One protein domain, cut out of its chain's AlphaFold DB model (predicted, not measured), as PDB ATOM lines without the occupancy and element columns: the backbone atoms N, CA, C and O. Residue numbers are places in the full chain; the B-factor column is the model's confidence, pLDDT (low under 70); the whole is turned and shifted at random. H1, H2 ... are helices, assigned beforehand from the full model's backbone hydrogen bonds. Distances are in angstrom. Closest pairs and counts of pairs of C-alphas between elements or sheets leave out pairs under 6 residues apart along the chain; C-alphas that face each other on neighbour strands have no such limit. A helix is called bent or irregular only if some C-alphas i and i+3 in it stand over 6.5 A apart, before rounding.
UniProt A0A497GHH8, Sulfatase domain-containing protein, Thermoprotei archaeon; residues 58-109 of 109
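AT A GLANCE: This is residues 58 to 109 of the 109 residues of the protein "Sulfatase domain-containing protein" of Thermoprotei archaeon (UniProt A0A497GHH8). Two helices make a rough T, with the first residue of H2 set beside the middle of H1 and H2 running away from it about perpendicular, while a third, poorly formed helix, H3, lies off to one side and touches neither of them. Residues 69 to 81, a long link without a named element, fold back past H1 before H2 begins, and residues 89 to 96 lead from H2 over to H3. The printed part has 52 residues with three named helices, in the order H1, H2, H3, and no named strand; its class is all helix, though under half of the residues, 25 of 52, are in named elements. The whole is compact, with a radius of gyration of the C-alphas of 11.0 A and spans of 30 by 23 by 20 A.

HOW THE PARTS SIT: The longest helix is H1, residues 58 to 68. It touches H2, residues 82 to 88, with 5 pairs of C-alphas within 8 A; the closest are those of Thr 64 and Ile 82, 5.8 A apart. The lines of H1 and H2 are about perpendicular, at 82 degrees, and their centres are 11.3 A apart. H3, residues 97 to 103, is apart from H1 and also apart from H2. In H2 every O i to N i+4 pair is within hydrogen-bond range, against 5 of 7 in H1 and 1 of 3 in H3, where 2 of 4 O i to N i+3 pairs are within range.

IN THESE COORDINATES: H1 begins at C-alpha 58, at (150.675, 202.404, 221.361), and measures 15.9 A from first to last C-alpha. It is neither bent nor irregular, but only just: C-alphas 59 and 62 are 6.2 A apart. H2 begins at C-alpha 82, at (156.715, 200.642, 213.494), and measures 9.9 A. H3 measures 10.3 A and ends at C-alpha 103, at (136.965, 191.205, 209.094). H3 is irregular, but only just: C-alphas 98 and 101 are 6.7 A apart, and its line is a rough one.

THE WHOLE: The two C-alphas farthest apart are those of Leu 69 and Phe 103, at 29.9 A. The first and last printed C-alphas, those of His 58 and Val 109, are 23.6 A apart, and Val 109 is the chain's last residue. The printed part has no cut. The link from H1 to H2 is long, with 13 residues between them; the link from H2 to H3 is short, with 8. The mean pLDDT of the printed part is 74.7, and the model's confidence is low, under 70, in residues 94 to 109; the mean is 92 in H1, 90 in H2 and 49 in H3.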
ATOM      1  N   HIS A  58     150.118 203.147 220.217       92.31
ATOM      2  CA  HIS A  58     150.675 202.404 221.361       92.31
ATOM      3  C   HIS A  58     150.754 200.893 221.130       92.31
ATOM      4  O   HIS A  58     151.714 200.236 221.526       92.31
ATOM      5  N   VAL A  59     149.761 200.342 220.436       89.62
ATOM      6  CA  VAL A  59     149.667 198.905 220.146       89.62
ATOM      7  C   VAL A  59     150.741 198.424 219.166       89.62
ATOM      8  O   VAL A  59     151.013 197.227 219.118       89.62
ATOM      9  N   ASP A  60     151.384 199.344 218.441       90.94
ATOM     10  CA  ASP A  60     152.493 199.068 217.525       90.94
ATOM     11  C   ASP A  60     153.843 199.004 218.272       90.94
ATOM     12  O   ASP A  60     154.824 198.464 217.756       90.94
ATOM     13  N   VAL A  61     153.918 199.483 219.525       93.62
ATOM     14  CA  VAL A  61     155.154 199.470 220.332       93.62
ATOM     15  C   VAL A  61     155.567 198.043 220.688       93.62
ATOM     16  O   VAL A  61     156.718 197.662 220.476       93.62
ATOM     17  N   PHE A  62     154.632 197.218 221.170       92.81
ATOM     18  CA  PHE A  62     154.919 195.825 221.517       92.81
ATOM     19  C   PHE A  62     155.486 195.008 220.341       92.81
ATOM     20  O   PHE A  62     156.572 194.441 220.493       92.81
ATOM     21  N   PRO A  63     154.832 194.945 219.159       91.62
ATOM     22  CA  PRO A  63     155.388 194.207 218.034       91.62
ATOM     23  C   PRO A  63     156.738 194.773 217.568       91.62
ATOM     24  O   PRO A  63     157.612 194.005 217.171       91.62
ATOM     25  N   THR A  64     156.959 196.084 217.696       93.19
ATOM     26  CA  THR A  64     158.264 196.700 217.415       93.19
ATOM     27  C   THR A  64     159.358 196.177 218.341       93.19
ATOM     28  O   THR A  64     160.404 195.753 217.857       93.19
ATOM     29  N   VAL A  65     159.117 196.126 219.655       94.19
ATOM     30  CA  VAL A  65     160.087 195.599 220.633       94.19
ATOM     31  C   VAL A  65     160.437 194.143 220.337       94.19
ATOM     32  O   VAL A  65     161.612 193.793 220.261       94.19
ATOM     33  N   ILE A  66     159.427 193.293 220.138       93.56
ATOM     34  CA  ILE A  66     159.624 191.862 219.868       93.56
ATOM     35  C   ILE A  66     160.450 191.654 218.592       93.56
ATOM     36  O   ILE A  66     161.383 190.852 218.592       93.56
ATOM     37  N   GLN A  67     160.157 192.417 217.538       91.31
ATOM     38  CA  GLN A  67     160.909 192.373 216.289       91.31
ATOM     39  C   GLN A  67     162.351 192.871 216.451       91.31
ATOM     40  O   GLN A  67     163.267 192.234 215.938       91.31
ATOM     41  N   MET A  68     162.581 193.962 217.190       91.81
ATOM     42  CA  MET A  68     163.932 194.481 217.457       91.81
ATOM     43  C   MET A  68     164.793 193.511 218.272       91.81
ATOM     44  O   MET A  68     166.009 193.482 218.101       91.81
ATOM     45  N   LEU A  69     164.171 192.703 219.132       90.81
ATOM     46  CA  LEU A  69     164.840 191.641 219.887       90.81
ATOM     47  C   LEU A  69     165.069 190.360 219.062       90.81
ATOM     48  O   LEU A  69     165.677 189.418 219.563       90.81
ATOM     49  N   GLY A  70     164.597 190.302 217.810       90.75
ATOM     50  CA  GLY A  70     164.733 189.132 216.938       90.75
ATOM     51  C   GLY A  70     163.789 187.976 217.287       90.75
ATOM     52  O   GLY A  70     164.002 186.848 216.840       90.75
ATOM     53  N   PHE A  71     162.748 188.227 218.081       91.44
ATOM     54  CA  PHE A  71     161.761 187.218 218.451       91.44
ATOM     55  C   PHE A  71     160.605 187.148 217.448       91.44
ATOM     56  O   PHE A  71     160.292 188.095 216.725       91.44
ATOM     57  N   LYS A  72     159.915 186.003 217.430       87.38
ATOM     58  CA  LYS A  72     158.712 185.813 216.614       87.38
ATOM     59  C   LYS A  72     157.506 186.487 217.270       87.38
ATOM     60  O   LYS A  72     157.224 186.260 218.444       87.38
ATOM     61  N   LEU A  73     156.749 187.248 216.483       83.44
ATOM     62  CA  LEU A  73     155.547 187.936 216.953       83.44
ATOM     63  C   LEU A  73     154.438 186.958 217.379       83.44
ATOM     64  O   LEU A  73     154.068 186.074 216.592       83.44
ATOM     65  N   PRO A  74     153.854 187.123 218.584       78.69
ATOM     66  CA  PRO A  74     152.724 186.314 219.020       78.69
ATOM     67  C   PRO A  74     151.508 186.473 218.104       78.69
ATOM     68  O   PRO A  74     151.273 187.525 217.503       78.69
ATOM     69  N   ILE A  75     150.700 185.414 218.008       73.50
ATOM     70  CA  ILE A  75     149.526 185.383 217.123       73.50
ATOM     71  C   ILE A  75     148.422 186.356 217.524       73.50
ATOM     72  O   ILE A  75     147.637 186.722 216.667       73.50
ATOM     73  N   PHE A  76     148.382 186.783 218.785       73.25
ATOM     74  CA  PHE A  76     147.354 187.653 219.362       73.25
ATOM     75  C   PHE A  76     147.719 189.152 219.324       73.25
ATOM     76  O   PHE A  76     147.180 189.934 220.099       73.25
ATOM     77  N   THR A  77     148.634 189.555 218.441       74.69
ATOM     78  CA  THR A  77     149.037 190.958 218.235       74.69
ATOM     79  C   THR A  77     148.740 191.386 216.813       74.69
ATOM     80  O   THR A  77     148.773 190.539 215.929       74.69
ATOM     81  N   GLU A  78     148.599 192.691 216.549       74.19
ATOM     82  CA  GLU A  78     148.413 193.219 215.183       74.19
ATOM     83  C   GLU A  78     149.501 192.828 214.183       74.19
ATOM     84  O   GLU A  78     149.288 192.974 212.981       74.19
ATOM     85  N   ARG A  79     150.638 192.303 214.661       77.00
ATOM     86  CA  ARG A  79     151.801 191.922 213.851       77.00
ATOM     87  C   ARG A  79     152.285 193.046 212.931       77.00
ATOM     88  O   ARG A  79     152.886 192.779 211.898       77.00
ATOM     89  N   LEU A  80     152.012 194.286 213.316       85.00
ATOM     90  CA  LEU A  80     152.417 195.475 212.596       85.00
ATOM     91  C   LEU A  80     153.373 196.250 213.493       85.00
ATOM     92  O   LEU A  80     152.957 196.827 214.492       85.00
ATOM     93  N   SER A  81     154.664 196.183 213.182       90.56
ATOM     94  CA  SER A  81     155.675 196.976 213.873       90.56
ATOM     95  C   SER A  81     155.786 198.370 213.255       90.56
ATOM     96  O   SER A  81     155.454 198.587 212.091       90.56
ATOM     97  N   ILE A  82     156.345 199.317 214.002       92.81
ATOM     98  CA  ILE A  82     156.715 200.642 213.494       92.81
ATOM     99  C   ILE A  82     157.764 200.515 212.376       92.81
ATOM    100  O   ILE A  82     157.752 201.294 211.428       92.81
ATOM    101  N   ILE A  83     158.626 199.494 212.430       91.12
ATOM    102  CA  ILE A  83     159.609 199.194 211.378       91.12
ATOM    103  C   ILE A  83     158.897 198.829 210.065       91.12
ATOM    104  O   ILE A  83     159.274 199.310 208.994       91.12
ATOM    105  N   ASP A  84     157.842 198.014 210.131       89.25
ATOM    106  CA  ASP A  84     157.003 197.686 208.976       89.25
ATOM    107  C   ASP A  84     156.259 198.912 208.451       89.25
ATOM    108  O   ASP A  84     156.244 199.138 207.244       89.25
ATOM    109  N   ILE A  85     155.672 199.712 209.347       89.88
ATOM    110  CA  ILE A  85     154.950 200.942 208.990       89.88
ATOM    111  C   ILE A  85     155.867 201.886 208.206       89.88
ATOM    112  O   ILE A  85     155.489 202.356 207.135       89.88
ATOM    113  N   LEU A  86     157.086 202.110 208.704       89.88
ATOM    114  CA  LEU A  86     158.078 202.975 208.069       89.88
ATOM    115  C   LEU A  86     158.566 202.420 206.727       89.88
ATOM    116  O   LEU A  86     158.593 203.149 205.740       89.88
ATOM    117  N   SER A  87     158.944 201.141 206.678       89.06
ATOM    118  CA  SER A  87     159.515 200.531 205.466       89.06
ATOM    119  C   SER A  87     158.503 200.372 204.331       89.06
ATOM    120  O   SER A  87     158.873 200.485 203.165       89.06
ATOM    121  N   LYS A  88     157.231 200.125 204.659       85.38
ATOM    122  CA  LYS A  88     156.150 199.901 203.686       85.38
ATOM    123  C   LYS A  88     155.275 201.137 203.464       85.38
ATOM    124  O   LYS A  88     154.327 201.058 202.691       85.38
ATOM    125  N   ASN A  89     155.578 202.249 204.136       84.25
ATOM    126  CA  ASN A  89     154.803 203.491 204.101       84.25
ATOM    127  C   ASN A  89     153.296 203.255 204.331       84.25
ATOM    128  O   ASN A  89     152.451 203.728 203.571       84.25
ATOM    129  N   ILE A  90     152.967 202.455 205.350       82.75
ATOM    130  CA  ILE A  90     151.582 202.080 205.655       82.75
ATOM    131  C   ILE A  90     150.932 203.211 206.440       82.75
ATOM    132  O   ILE A  90     151.369 203.546 207.537       82.75
ATOM    133  N   GLU A  91     149.828 203.735 205.929       81.88
ATOM    134  CA  GLU A  91     148.978 204.625 206.707       81.88
ATOM    135  C   GLU A  91     148.036 203.816 207.604       81.88
ATOM    136  O   GLU A  91     147.282 202.956 207.142       81.88
ATOM    137  N   VAL A  92     148.085 204.074 208.912       76.00
ATOM    138  CA  VAL A  92     147.292 203.340 209.901       76.00
ATOM    139  C   VAL A  92     146.331 204.293 210.601       76.00
ATOM    140  O   VAL A  92     146.655 204.892 211.623       76.00
ATOM    141  N   TYR A  93     145.121 204.404 210.056       74.25
ATOM    142  CA  TYR A  93     144.040 205.188 210.649       74.25
ATOM    143  C   TYR A  93     142.956 204.262 211.222       74.25
ATOM    144  O   TYR A  93     142.390 203.438 210.506       74.25
ATOM    145  N   GLY A  94     142.637 204.424 212.510       65.38
ATOM    146  CA  GLY A  94     141.495 203.766 213.158       65.38
ATOM    147  C   GLY A  94     141.676 202.288 213.570       65.38
ATOM    148  O   GLY A  94     142.362 201.510 212.919       65.38
ATOM    149  N   PHE A  95     140.998 201.950 214.678       59.91
ATOM    150  CA  PHE A  95     140.727 200.650 215.335       59.91
ATOM    151  C   PHE A  95     141.883 199.667 215.636       59.91
ATOM    152  O   PHE A  95     142.737 199.364 214.810       59.91
ATOM    153  N   ASN A  96     141.829 199.091 216.845       56.50
ATOM    154  CA  ASN A  96     142.730 198.039 217.325       56.50
ATOM    155  C   ASN A  96     142.245 196.606 216.970       56.50
ATOM    156  O   ASN A  96     141.048 196.355 216.801       56.50
ATOM    157  N   TRP A  97     143.211 195.685 216.866       49.56
ATOM    158  CA  TRP A  97     143.229 194.214 216.756       49.56
ATOM    159  C   TRP A  97     141.911 193.433 216.618       49.56
ATOM    160  O   TRP A  97     141.791 192.630 215.688       49.56
ATOM    161  N   TYR A  98     140.908 193.649 217.474       50.59
ATOM    162  CA  TYR A  98     139.657 192.871 217.488       50.59
ATOM    163  C   TYR A  98     138.900 192.848 216.148       50.59
ATOM    164  O   TYR A  98     138.101 191.939 215.908       50.59
ATOM    165  N   ARG A  99     139.159 193.800 215.240       50.00
ATOM    166  CA  ARG A  99     138.546 193.823 213.903       50.00
ATOM    167  C   ARG A  99     139.435 193.341 212.744       50.00
ATOM    168  O   ARG A  99     138.880 192.870 211.756       50.00
ATOM    169  N   ARG A 100     140.771 193.353 212.813       53.22
ATOM    170  CA  ARG A 100     141.594 192.966 211.639       53.22
ATOM    171  C   ARG A 100     141.542 191.464 211.337       53.22
ATOM    172  O   ARG A 100     141.283 191.086 210.196       53.22
ATOM    173  N   CYS A 101     141.656 190.605 212.354       49.28
ATOM    174  CA  CYS A 101     141.481 189.156 212.176       49.28
ATOM    175  C   CYS A 101     140.026 188.753 211.892       49.28
ATOM    176  O   CYS A 101     139.792 187.793 211.164       49.28
ATOM    177  N   ARG A 102     139.046 189.487 212.442       42.06
ATOM    178  CA  ARG A 102     137.616 189.167 212.304       42.06
ATOM    179  C   ARG A 102     137.018 189.596 210.960       42.06
ATOM    180  O   ARG A 102     136.078 188.952 210.508       42.06
ATOM    181  N   PHE A 103     137.551 190.637 210.317       46.94
ATOM    182  CA  PHE A 103     136.965 191.205 209.094       46.94
ATOM    183  C   PHE A 103     137.797 191.002 207.819       46.94
ATOM    184  O   PHE A 103     137.396 191.515 206.781       46.94
ATOM    185  N   LYS A 104     138.921 190.260 207.862       49.75
ATOM    186  CA  LYS A 104     139.804 190.028 206.693       49.75
ATOM    187  C   LYS A 104     140.072 191.315 205.895       49.75
ATOM    188  O   LYS A 104     140.083 191.293 204.669       49.75
ATOM    189  N   ILE A 105     140.256 192.443 206.585       46.72
ATOM    190  CA  ILE A 105     140.575 193.710 205.924       46.72
ATOM    191  C   ILE A 105     142.042 193.619 205.512       46.72
ATOM    192  O   ILE A 105     142.950 193.978 206.262       46.72
ATOM    193  N   THR A 106     142.257 193.034 204.338       41.25
ATOM    194  CA  THR A 106     143.488 193.115 203.571       41.25
ATOM    195  C   THR A 106     143.665 194.573 203.185       41.25
ATOM    196  O   THR A 106     142.937 195.085 202.338       41.25
ATOM    197  N   THR A 107     144.629 195.261 203.793       39.56
ATOM    198  CA  THR A 107     145.318 196.303 203.034       39.56
ATOM    199  C   THR A 107     145.984 195.558 201.893       39.56
ATOM    200  O   THR A 107     146.892 194.761 202.142       39.56
ATOM    201  N   SER A 108     145.423 195.694 200.693       31.64
ATOM    202  CA  SER A 108     146.017 195.175 199.472       31.64
ATOM    203  C   SER A 108     147.486 195.575 199.462       31.64
ATOM    204  O   SER A 108     147.805 196.760 199.562       31.64
ATOM    205  N   VAL A 109     148.346 194.561 199.458       38.09
ATOM    206  CA  VAL A 109     149.745 194.695 199.056       38.09
ATOM    207  C   VAL A 109     149.776 194.699 197.540       38.09
ATOM    208  O   VAL A 109     148.972 193.929 196.961       38.09
TER     209      VAL A 109